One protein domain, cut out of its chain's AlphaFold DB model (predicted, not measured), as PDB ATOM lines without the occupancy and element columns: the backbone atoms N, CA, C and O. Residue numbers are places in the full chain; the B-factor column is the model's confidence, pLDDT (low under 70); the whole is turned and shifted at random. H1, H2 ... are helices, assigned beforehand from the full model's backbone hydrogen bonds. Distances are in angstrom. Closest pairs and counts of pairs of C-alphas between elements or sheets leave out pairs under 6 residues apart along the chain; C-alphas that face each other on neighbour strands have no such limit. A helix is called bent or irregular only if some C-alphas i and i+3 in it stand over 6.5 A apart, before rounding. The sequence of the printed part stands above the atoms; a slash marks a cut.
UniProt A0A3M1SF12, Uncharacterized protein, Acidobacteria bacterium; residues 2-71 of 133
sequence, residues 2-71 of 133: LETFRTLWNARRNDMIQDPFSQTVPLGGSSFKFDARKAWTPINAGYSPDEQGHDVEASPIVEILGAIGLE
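This is residues 2 to 71 of the 133 residues of an uncharacterized protein of Acidobacteria bacterium (UniProt A0A3M1SF12). Two helices, the sharply kinked H1 and the shorter H3, lie toward one end of the domain at a steep angle to each other, and two long loop stretches, residues 19 to 39 and 44 to 59, run between this end and the other, where the one-turn helix H2 lies. Between the two ends, residues 25 to 26 and 57 to 58 of these stretches form a short antiparallel pairing. The printed part has 70 residues with three named helices, in the order H1, H2, H3, and no named strand; the class is all helix, though under half of the residues, 33 of 70, are in named elements. The whole is compact, with a radius of gyration of the C-alphas of 12.6 A and spans of 35 by 28 by 20 A.

H1, residues 2 to 18, has a kink of 99 degrees near residue 12 and is irregular, with C-alphas 11 and 14 9.0 A apart. H2, residues 40 to 43, is apart from H1. H3, residues 60 to 71, is apart from H2. H1 and H3 only just touch, only at their ends, with 3 pairs of C-alphas within 8 A; the closest C-alphas, those of Phe 5 and Pro 60, are 5.9 A apart. Their lines stand at a steep tilt of 69 degrees, only just short of about perpendicular, opposite ways. Every O i to N i+4 pair is within hydrogen-bond range in H3 and 11 of 13 are in H1; H2 is too short for such a pair.

H1 begins at C-alpha 2 (-18.072, -49.288, 46.783) and measures 20.1 A from first to last C-alpha. H2 begins at C-alpha 40 (-13.603, -45.028, 23.633). H3 measures 16.9 A and ends at C-alpha 71 (-25.058, -34.650, 43.459).

The C-alphas farthest apart, those of Asn 14 and Gly 46, are 35.4 A apart. The printed part has no cut, and both links are long, with 21 and 16 residues. The model's confidence is under 70 at residues 40 to 43.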
ATOM      1  N   LEU A   2     -18.507 -49.410  45.371       86.06
ATOM      2  CA  LEU A   2     -18.072 -49.288  46.783       86.06
ATOM      3  C   LEU A   2     -17.267 -50.501  47.274       86.06
ATOM      4  O   LEU A   2     -16.261 -50.344  47.959       86.06
ATOM      5  N   GLU A   3     -17.688 -51.705  46.894       89.25
ATOM      6  CA  GLU A   3     -16.939 -52.933  47.165       89.25
ATOM      7  C   GLU A   3     -15.570 -52.919  46.476       89.25
ATOM      8  O   GLU A   3     -14.554 -53.134  47.125       89.25
ATOM      9  N   THR A   4     -15.525 -52.544  45.196       89.06
ATOM     10  CA  THR A   4     -14.284 -52.397  44.427       89.06
ATOM     11  C   THR A   4     -13.306 -51.422  45.085       89.06
ATOM     12  O   THR A   4     -12.119 -51.719  45.200       89.06
ATOM     13  N   PHE A   5     -13.808 -50.285  45.575       89.75
ATOM     14  CA  PHE A   5     -13.016 -49.328  46.342       89.75
ATOM     15  C   PHE A   5     -12.488 -49.948  47.640       89.75
ATOM     16  O   PHE A   5     -11.307 -49.807  47.932       89.75
ATOM     17  N   ARG A   6     -13.327 -50.662  48.407       91.69
ATOM     18  CA  ARG A   6     -12.899 -51.322  49.655       91.69
ATOM     19  C   ARG A   6     -11.804 -52.354  49.397       91.69
ATOM     20  O   ARG A   6     -10.820 -52.384  50.129       91.69
ATOM     21  N   THR A   7     -11.949 -53.160  48.350       92.31
ATOM     22  CA  THR A   7     -10.940 -54.143  47.944       92.31
ATOM     23  C   THR A   7      -9.625 -53.462  47.577       92.31
ATOM     24  O   THR A   7      -8.578 -53.847  48.095       92.31
ATOM     25  N   LEU A   8      -9.673 -52.409  46.754       90.81
ATOM     26  CA  LEU A   8      -8.483 -51.647  46.370       90.81
ATOM     27  C   LEU A   8      -7.816 -50.984  47.585       90.81
ATOM     28  O   LEU A   8      -6.600 -51.072  47.734       90.81
ATOM     29  N   TRP A   9      -8.605 -50.397  48.489       93.06
ATOM     30  CA  TRP A   9      -8.121 -49.769  49.719       93.06
ATOM     31  C   TRP A   9      -7.405 -50.759  50.630       93.06
ATOM     32  O   TRP A   9      -6.331 -50.460  51.145       93.06
ATOM     33  N   ASN A  10      -7.969 -51.952  50.806       95.00
ATOM     34  CA  ASN A  10      -7.354 -52.988  51.629       95.00
ATOM     35  C   ASN A  10      -6.054 -53.523  51.008       95.00
ATOM     36  O   ASN A  10      -5.131 -53.860  51.745       95.00
ATOM     37  N   ALA A  11      -5.966 -53.580  49.676       93.62
ATOM     38  CA  ALA A  11      -4.806 -54.122  48.971       93.62
ATOM     39  C   ALA A  11      -3.665 -53.107  48.769       93.62
ATOM     40  O   ALA A  11      -2.498 -53.477  48.858       93.62
ATOM     41  N   ARG A  12      -3.986 -51.841  48.472       93.06
ATOM     42  CA  ARG A  12      -3.027 -50.812  48.016       93.06
ATOM     43  C   ARG A  12      -3.195 -49.481  48.745       93.06
ATOM     44  O   ARG A  12      -3.106 -48.408  48.151       93.06
ATOM     45  N   ARG A  13      -3.447 -49.536  50.055       93.88
ATOM     46  CA  ARG A  13      -3.724 -48.350  50.880       93.88
ATOM     47  C   ARG A  13      -2.690 -47.235  50.713       93.88
ATOM     48  O   ARG A  13      -3.065 -46.080  50.546       93.88
ATOM     49  N   ASN A  14      -1.404 -47.571  50.792       96.31
ATOM     50  CA  ASN A  14      -0.334 -46.573  50.746       96.31
ATOM     51  C   ASN A  14      -0.250 -45.906  49.370       96.31
ATOM     52  O   ASN A  14      -0.161 -44.683  49.300       96.31
ATOM     53  N   ASP A  15      -0.375 -46.688  48.297       93.06
ATOM     54  CA  ASP A  15      -0.352 -46.177  46.923       93.06
ATOM     55  C   ASP A  15      -1.555 -45.265  46.658       93.06
ATOM     56  O   ASP A  15      -1.406 -44.204  46.061       93.06
ATOM     57  N   MET A  16      -2.737 -45.619  47.178       91.50
ATOM     58  CA  MET A  16      -3.927 -44.763  47.102       91.50
ATOM     59  C   MET A  16      -3.778 -43.451  47.876       91.50
ATOM     60  O   MET A  16      -4.381 -42.457  47.490       91.50
ATOM     61  N   ILE A  17      -3.029 -43.435  48.979       93.94
ATOM     62  CA  ILE A  17      -2.780 -42.203  49.742       93.94
ATOM     63  C   ILE A  17      -1.796 -41.298  48.993       93.94
ATOM     64  O   ILE A  17      -1.977 -40.084  48.991       93.94
ATOM     65  N   GLN A  18      -0.764 -41.879  48.376       96.38
ATOM     66  CA  GLN A  18       0.269 -41.127  47.658       96.38
ATOM     67  C   GLN A  18      -0.218 -40.619  46.298       96.38
ATOM     68  O   GLN A  18       0.032 -39.468  45.952       96.38
ATOM     69  N   ASP A  19      -0.927 -41.458  45.545       94.06
ATOM     70  CA  ASP A  19      -1.432 -41.127  44.215       94.06
ATOM     71  C   ASP A  19      -2.822 -41.752  43.968       94.06
ATOM     72  O   ASP A  19      -2.949 -42.787  43.298       94.06
ATOM     73  N   PRO A  20      -3.891 -41.146  44.520       90.88
ATOM     74  CA  PRO A  20      -5.242 -41.707  44.480       90.88
ATOM     75  C   PRO A  20      -5.828 -41.798  43.068       90.88
ATOM     76  O   PRO A  20      -6.611 -42.706  42.783       90.88
ATOM     77  N   PHE A  21      -5.488 -40.858  42.184       92.25
ATOM     78  CA  PHE A  21      -6.110 -40.756  40.861       92.25
ATOM     79  C   PHE A  21      -5.466 -41.688  39.835       92.25
ATOM     80  O   PHE A  21      -6.139 -42.098  38.884       92.25
ATOM     81  N   SER A  22      -4.207 -42.077  40.038       91.56
ATOM     82  CA  SER A  22      -3.524 -43.036  39.166       91.56
ATOM     83  C   SER A  22      -3.881 -44.491  39.453       91.56
ATOM     84  O   SER A  22      -3.651 -45.334  38.593       91.56
ATOM     85  N   GLN A  23      -4.482 -44.810  40.606       92.88
ATOM     86  CA  GLN A  23      -4.901 -46.183  40.892       92.88
ATOM     87  C   GLN A  23      -6.102 -46.572  40.030       92.88
ATOM     88  O   GLN A  23      -7.202 -46.040  40.209       92.88
ATOM     89  N   THR A  24      -5.885 -47.520  39.123       91.88
ATOM     90  CA  THR A  24      -6.881 -48.041  38.188       91.88
ATOM     91  C   THR A  24      -7.148 -49.518  38.440       91.88
ATOM     92  O   THR A  24      -6.289 -50.262  38.911       91.88
ATOM     93  N   VAL A  25      -8.383 -49.933  38.170       90.94
ATOM     94  CA  VAL A  25      -8.815 -51.335  38.210       90.94
ATOM     95  C   VAL A  25      -9.845 -51.584  37.107       90.94
ATOM     96  O   VAL A  25     -10.531 -50.642  36.688       90.94
ATOM     97  N   PRO A  26     -10.018 -52.834  36.653       89.06
ATOM     98  CA  PRO A  26     -11.126 -53.197  35.779       89.06
ATOM     99  C   PRO A  26     -12.457 -52.984  36.516       89.06
ATOM    100  O   PRO A  26     -12.776 -53.670  37.487       89.06
ATOM    101  N   LEU A  27     -13.236 -51.984  36.087       82.00
ATOM    102  CA  LEU A  27     -14.518 -51.649  36.729       82.00
ATOM    103  C   LEU A  27     -15.729 -52.347  36.096       82.00
ATOM    104  O   LEU A  27     -16.808 -52.344  36.706       82.00
ATOM    105  N   GLY A  28     -15.578 -52.920  34.897       77.06
ATOM    106  CA  GLY A  28     -16.644 -53.612  34.165       77.06
ATOM    107  C   GLY A  28     -17.964 -52.827  34.144       77.06
ATOM    108  O   GLY A  28     -17.977 -51.602  33.963       77.06
ATOM    109  N   GLY A  29     -19.075 -53.526  34.399       71.44
ATOM    110  CA  GLY A  29     -20.425 -52.951  34.495       71.44
ATOM    111  C   GLY A  29     -20.705 -52.120  35.754       71.44
ATOM    112  O   GLY A  29     -21.776 -51.534  35.865       71.44
ATOM    113  N   SER A  30     -19.768 -52.037  36.706       74.12
ATOM    114  CA  SER A  30     -19.952 -51.299  37.966       74.12
ATOM    115  C   SER A  30     -19.485 -49.836  37.921       74.12
ATOM    116  O   SER A  30     -19.492 -49.174  38.956       74.12
ATOM    117  N   SER A  31     -19.053 -49.366  36.746       82.00
ATOM    118  CA  SER A  31     -18.523 -48.026  36.440       82.00
ATOM    119  C   SER A  31     -19.640 -47.009  36.169       82.00
ATOM    120  O   SER A  31     -20.630 -47.346  35.518       82.00
ATOM    121  N   PHE A  32     -19.460 -45.759  36.616       84.81
ATOM    122  CA  PHE A  32     -20.368 -44.649  36.297       84.81
ATOM    123  C   PHE A  32     -19.988 -43.913  35.005       84.81
ATOM    124  O   PHE A  32     -20.770 -43.099  34.519       84.81
ATOM    125  N   LYS A  33     -18.839 -44.257  34.408       84.00
ATOM    126  CA  LYS A  33     -18.287 -43.663  33.182       84.00
ATOM    127  C   LYS A  33     -17.841 -42.206  33.355       84.00
ATOM    128  O   LYS A  33     -17.808 -41.464  32.377       84.00
ATOM    129  N   PHE A  34     -17.479 -41.796  34.571       88.06
ATOM    130  CA  PHE A  34     -16.898 -40.473  34.823       88.06
ATOM    131  C   PHE A  34     -15.388 -40.430  34.594       88.06
ATOM    132  O   PHE A  34     -14.841 -39.363  34.326       88.06
ATOM    133  N   ASP A  35     -14.704 -41.573  34.666       89.31
ATOM    134  CA  ASP A  35     -13.285 -41.635  34.332       89.31
ATOM    135  C   ASP A  35     -13.081 -41.662  32.811       89.31
ATOM    136  O   ASP A  35     -13.407 -42.639  32.131       89.31
ATOM    137  N   ALA A  36     -12.502 -40.582  32.279       84.50
ATOM    138  CA  ALA A  36     -12.243 -40.425  30.853       84.50
ATOM    139  C   ALA A  36     -11.305 -41.500  30.284       84.50
ATOM    140  O   ALA A  36     -11.399 -41.800  29.097       84.50
ATOM    141  N   ARG A  37     -10.452 -42.138  31.100       83.44
ATOM    142  CA  ARG A  37      -9.598 -43.253  30.646       83.44
ATOM    143  C   ARG A  37     -10.402 -44.420  30.090       83.44
ATOM    144  O   ARG A  37      -9.894 -45.157  29.255       83.44
ATOM    145  N   LYS A  38     -11.662 -44.559  30.518       78.50
ATOM    146  CA  LYS A  38     -12.567 -45.601  30.035       78.50
ATOM    147  C   LYS A  38     -13.316 -45.219  28.755       78.50
ATOM    148  O   LYS A  38     -13.980 -46.059  28.149       78.50
ATOM    149  N   ALA A  39     -13.272 -43.955  28.346       74.19
ATOM    150  CA  ALA A  39     -13.990 -43.526  27.158       74.19
ATOM    151  C   ALA A  39     -13.301 -44.053  25.885       74.19
ATOM    152  O   ALA A  39     -12.076 -44.056  25.772       74.19
ATOM    153  N   TRP A  40     -14.103 -44.469  24.898       65.12
ATOM    154  CA  TRP A  40     -13.603 -45.028  23.633       65.12
ATOM    155  C   TRP A  40     -12.635 -44.094  22.903       65.12
ATOM    156  O   TRP A  40     -11.619 -44.550  22.381       65.12
ATOM    157  N   THR A  41     -12.936 -42.792  22.873       64.44
ATOM    158  CA  THR A  41     -12.119 -41.806  22.156       64.44
ATOM    159  C   THR A  41     -10.727 -41.641  22.787       64.44
ATOM    160  O   THR A  41      -9.755 -41.726  22.042       64.44
ATOM    161  N   PRO A  42     -10.585 -41.490  24.120       64.00
ATOM    162  CA  PRO A  42      -9.279 -41.514  24.785       64.00
ATOM    163  C   PRO A  42      -8.463 -42.799  24.614       64.00
ATOM    164  O   PRO A  42      -7.245 -42.712  24.494       64.00
ATOM    165  N   ILE A  43      -9.097 -43.977  24.595       69.31
ATOM    166  CA  ILE A  43      -8.373 -45.258  24.456       69.31
ATOM    167  C   ILE A  43      -7.830 -45.429  23.031       69.31
ATOM    168  O   ILE A  43      -6.796 -46.062  22.839       69.31
ATOM    169  N   ASN A  44      -8.525 -44.868  22.032       73.25
ATOM    170  CA  ASN A  44      -8.163 -44.930  20.614       73.25
ATOM    171  C   ASN A  44      -7.809 -46.354  20.130       73.25
ATOM    172  O   ASN A  44      -6.878 -46.561  19.356       73.25
ATOM    173  N   ALA A  45      -8.560 -47.351  20.609       73.06
ATOM    174  CA  ALA A  45      -8.296 -48.757  20.309       73.06
ATOM    175  C   ALA A  45      -8.551 -49.119  18.833       73.06
ATOM    176  O   ALA A  45      -8.035 -50.121  18.354       73.06
ATOM    177  N   GLY A  46      -9.367 -48.339  18.113       80.62
ATOM    178  CA  GLY A  46      -9.812 -48.660  16.749       80.62
ATOM    179  C   GLY A  46     -10.875 -49.769  16.670       80.62
ATOM    180  O   GLY A  46     -11.322 -50.110  15.581       80.62
ATOM    181  N   TYR A  47     -11.300 -50.310  17.813       80.12
ATOM    182  CA  TYR A  47     -12.368 -51.301  17.961       80.12
ATOM    183  C   TYR A  47     -13.110 -51.071  19.284       80.12
ATOM    184  O   TYR A  47     -12.694 -50.237  20.091       80.12
ATOM    185  N   SER A  48     -14.207 -51.797  19.513       73.44
ATOM    186  CA  SER A  48     -14.922 -51.775  20.790       73.44
ATOM    187  C   SER A  48     -14.316 -52.795  21.767       73.44
ATOM    188  O   SER A  48     -14.483 -53.995  21.540       73.44
ATOM    189  N   PRO A  49     -13.623 -52.378  22.851       78.19
ATOM    190  CA  PRO A  49     -13.011 -53.322  23.792       78.19
ATOM    191  C   PRO A  49     -14.041 -54.212  24.494       78.19
ATOM    192  O   PRO A  49     -13.792 -55.395  24.698       78.19
ATOM    193  N   ASP A  50     -15.226 -53.662  24.775       72.62
ATOM    194  CA  ASP A  50     -16.331 -54.374  25.425       72.62
ATOM    195  C   ASP A  50     -16.838 -55.553  24.573       72.62
ATOM    196  O   ASP A  50     -17.066 -56.642  25.091       72.62
ATOM    197  N   GLU A  51     -16.905 -55.386  23.244       78.12
ATOM    198  CA  GLU A  51     -17.316 -56.456  22.315       78.12
ATOM    199  C   GLU A  51     -16.296 -57.597  22.226       78.12
ATOM    200  O   GLU A  51     -16.647 -58.711  21.844       78.12
ATOM    201  N   GLN A  52     -15.037 -57.327  22.579       81.00
ATOM    202  CA  GLN A  52     -13.956 -58.314  22.593       81.00
ATOM    203  C   GLN A  52     -13.696 -58.876  23.999       81.00
ATOM    204  O   GLN A  52     -12.759 -59.649  24.189       81.00
ATOM    205  N   GLY A  53     -14.504 -58.492  24.997       76.94
ATOM    206  CA  GLY A  53     -14.316 -58.905  26.390       76.94
ATOM    207  C   GLY A  53     -13.037 -58.353  27.028       76.94
ATOM    208  O   GLY A  53     -12.544 -58.923  27.998       76.94
ATOM    209  N   HIS A  54     -12.475 -57.273  26.480       81.50
ATOM    210  CA  HIS A  54     -11.306 -56.613  27.047       81.50
ATOM    211  C   HIS A  54     -11.728 -55.661  28.160       81.50
ATOM    212  O   HIS A  54     -12.518 -54.736  27.953       81.50
ATOM    213  N   ASP A  55     -11.141 -55.862  29.335       80.44
ATOM    214  CA  ASP A  55     -11.337 -54.958  30.451       80.44
ATOM    215  C   ASP A  55     -10.674 -53.610  30.185       80.44
ATOM    216  O   ASP A  55      -9.518 -53.509  29.772       80.44
ATOM    217  N   VAL A  56     -11.424 -52.555  30.481       82.81
ATOM    218  CA  VAL A  56     -10.926 -51.188  30.451       82.81
ATOM    219  C   VAL A  56     -10.801 -50.695  31.880       82.81
ATOM    220  O   VAL A  56     -11.778 -50.686  32.642       82.81
ATOM    221  N   GLU A  57      -9.591 -50.291  32.244       88.38
ATOM    222  CA  GLU A  57      -9.324 -49.826  33.592       88.38
ATOM    223  C   GLU A  57      -9.814 -48.393  33.821       88.38
ATOM    224  O   GLU A  57      -9.771 -47.529  32.944       88.38
ATOM    225  N   ALA A  58     -10.265 -48.138  35.043       90.62
ATOM    226  CA  ALA A  58     -10.676 -46.822  35.506       90.62
ATOM    227  C   ALA A  58     -10.366 -46.682  36.995       90.62
ATOM    228  O   ALA A  58     -10.269 -47.674  37.721       90.62
ATOM    229  N   SER A  59     -10.212 -45.447  37.465       92.38
ATOM    230  CA  SER A  59     -10.007 -45.171  38.879       92.38
ATOM    231  C   SER A  59     -11.339 -45.135  39.622       92.38
ATOM    232  O   SER A  59     -12.184 -44.278  39.339       92.38
ATOM    233  N   PRO A  60     -11.520 -45.995  40.643       91.44
ATOM    234  CA  PRO A  60     -12.691 -45.929  41.509       91.44
ATOM    235  C   PRO A  60     -12.811 -44.576  42.221       91.44
ATOM    236  O   PRO A  60     -13.919 -44.140  42.512       91.44
ATOM    237  N   ILE A  61     -11.685 -43.906  42.500       92.38
ATOM    238  CA  ILE A  61     -11.673 -42.591  43.152       92.38
ATOM    239  C   ILE A  61     -12.290 -41.536  42.244       92.38
ATOM    240  O   ILE A  61     -13.162 -40.791  42.682       92.38
ATOM    241  N   VAL A  62     -11.849 -41.484  40.985       92.69
ATOM    242  CA  VAL A  62     -12.362 -40.521  40.002       92.69
ATOM    243  C   VAL A  62     -13.861 -40.726  39.797       92.69
ATOM    244  O   VAL A  62     -14.617 -39.760  39.814       92.69
ATOM    245  N   GLU A  63     -14.308 -41.979  39.692       91.69
ATOM    246  CA  GLU A  63     -15.727 -42.315  39.545       91.69
ATOM    247  C   GLU A  63     -16.567 -41.885  40.761       91.69
ATOM    248  O   GLU A  63     -17.622 -41.273  40.600       91.69
ATOM    249  N   ILE A  64     -16.097 -42.154  41.987       91.12
ATOM    250  CA  ILE A  64     -16.807 -41.768  43.218       91.12
ATOM    251  C   ILE A  64     -16.847 -40.244  43.376       91.12
ATOM    252  O   ILE A  64     -17.907 -39.686  43.652       91.12
ATOM    253  N   LEU A  65     -15.719 -39.555  43.190       89.81
ATOM    254  CA  LEU A  65     -15.671 -38.095  43.303       89.81
ATOM    255  C   LEU A  65     -16.496 -37.411  42.211       89.81
ATOM    256  O   LEU A  65     -17.162 -36.417  42.494       89.81
ATOM    257  N   GLY A  66     -16.498 -37.960  40.993       88.88
ATOM    258  CA  GLY A  66     -17.374 -37.513  39.911       88.88
ATOM    259  C   GLY A  66     -18.848 -37.643  40.292       88.88
ATOM    260  O   GLY A  66     -19.602 -36.679  40.164       88.88
ATOM    261  N   ALA A  67     -19.242 -38.794  40.847       88.81
ATOM    262  CA  ALA A  67     -20.604 -39.022  41.324       88.81
ATOM    263  C   ALA A  67     -21.010 -38.024  42.423       88.81
ATOM    264  O   ALA A  67     -22.052 -37.382  42.295       88.81
ATOM    265  N   ILE A  68     -20.166 -37.831  43.447       87.56
ATOM    266  CA  ILE A  68     -20.399 -36.867  44.540       87.56
ATOM    267  C   ILE A  68     -20.501 -35.437  43.995       87.56
ATOM    268  O   ILE A  68     -21.387 -34.674  44.380       87.56
ATOM    269  N   GLY A  69     -19.621 -35.054  43.065       82.19
ATOM    270  CA  GLY A  69     -19.651 -33.729  42.445       82.19
ATOM    271  C   GLY A  69     -20.979 -33.437  41.737       82.19
ATOM    272  O   GLY A  69     -21.517 -32.333  41.859       82.19
ATOM    273  N   LEU A  70     -21.540 -34.439  41.057       82.12
ATOM    274  CA  LEU A  70     -22.814 -34.344  40.340       82.12
ATOM    275  C   LEU A  70     -24.053 -34.426  41.240       82.12
ATOM    276  O   LEU A  70     -25.155 -34.128  40.778       82.12
ATOM    277  N   GLU A  71     -23.932 -34.781  42.521       83.62
ATOM    278  CA  GLU A  71     -25.058 -34.650  43.459       83.62
ATOM    279  C   GLU A  71     -25.493 -33.191  43.609       83.62
ATOM    280  O   GLU A  71     -26.677 -32.909  43.771       83.62
TER     281      GLU A  71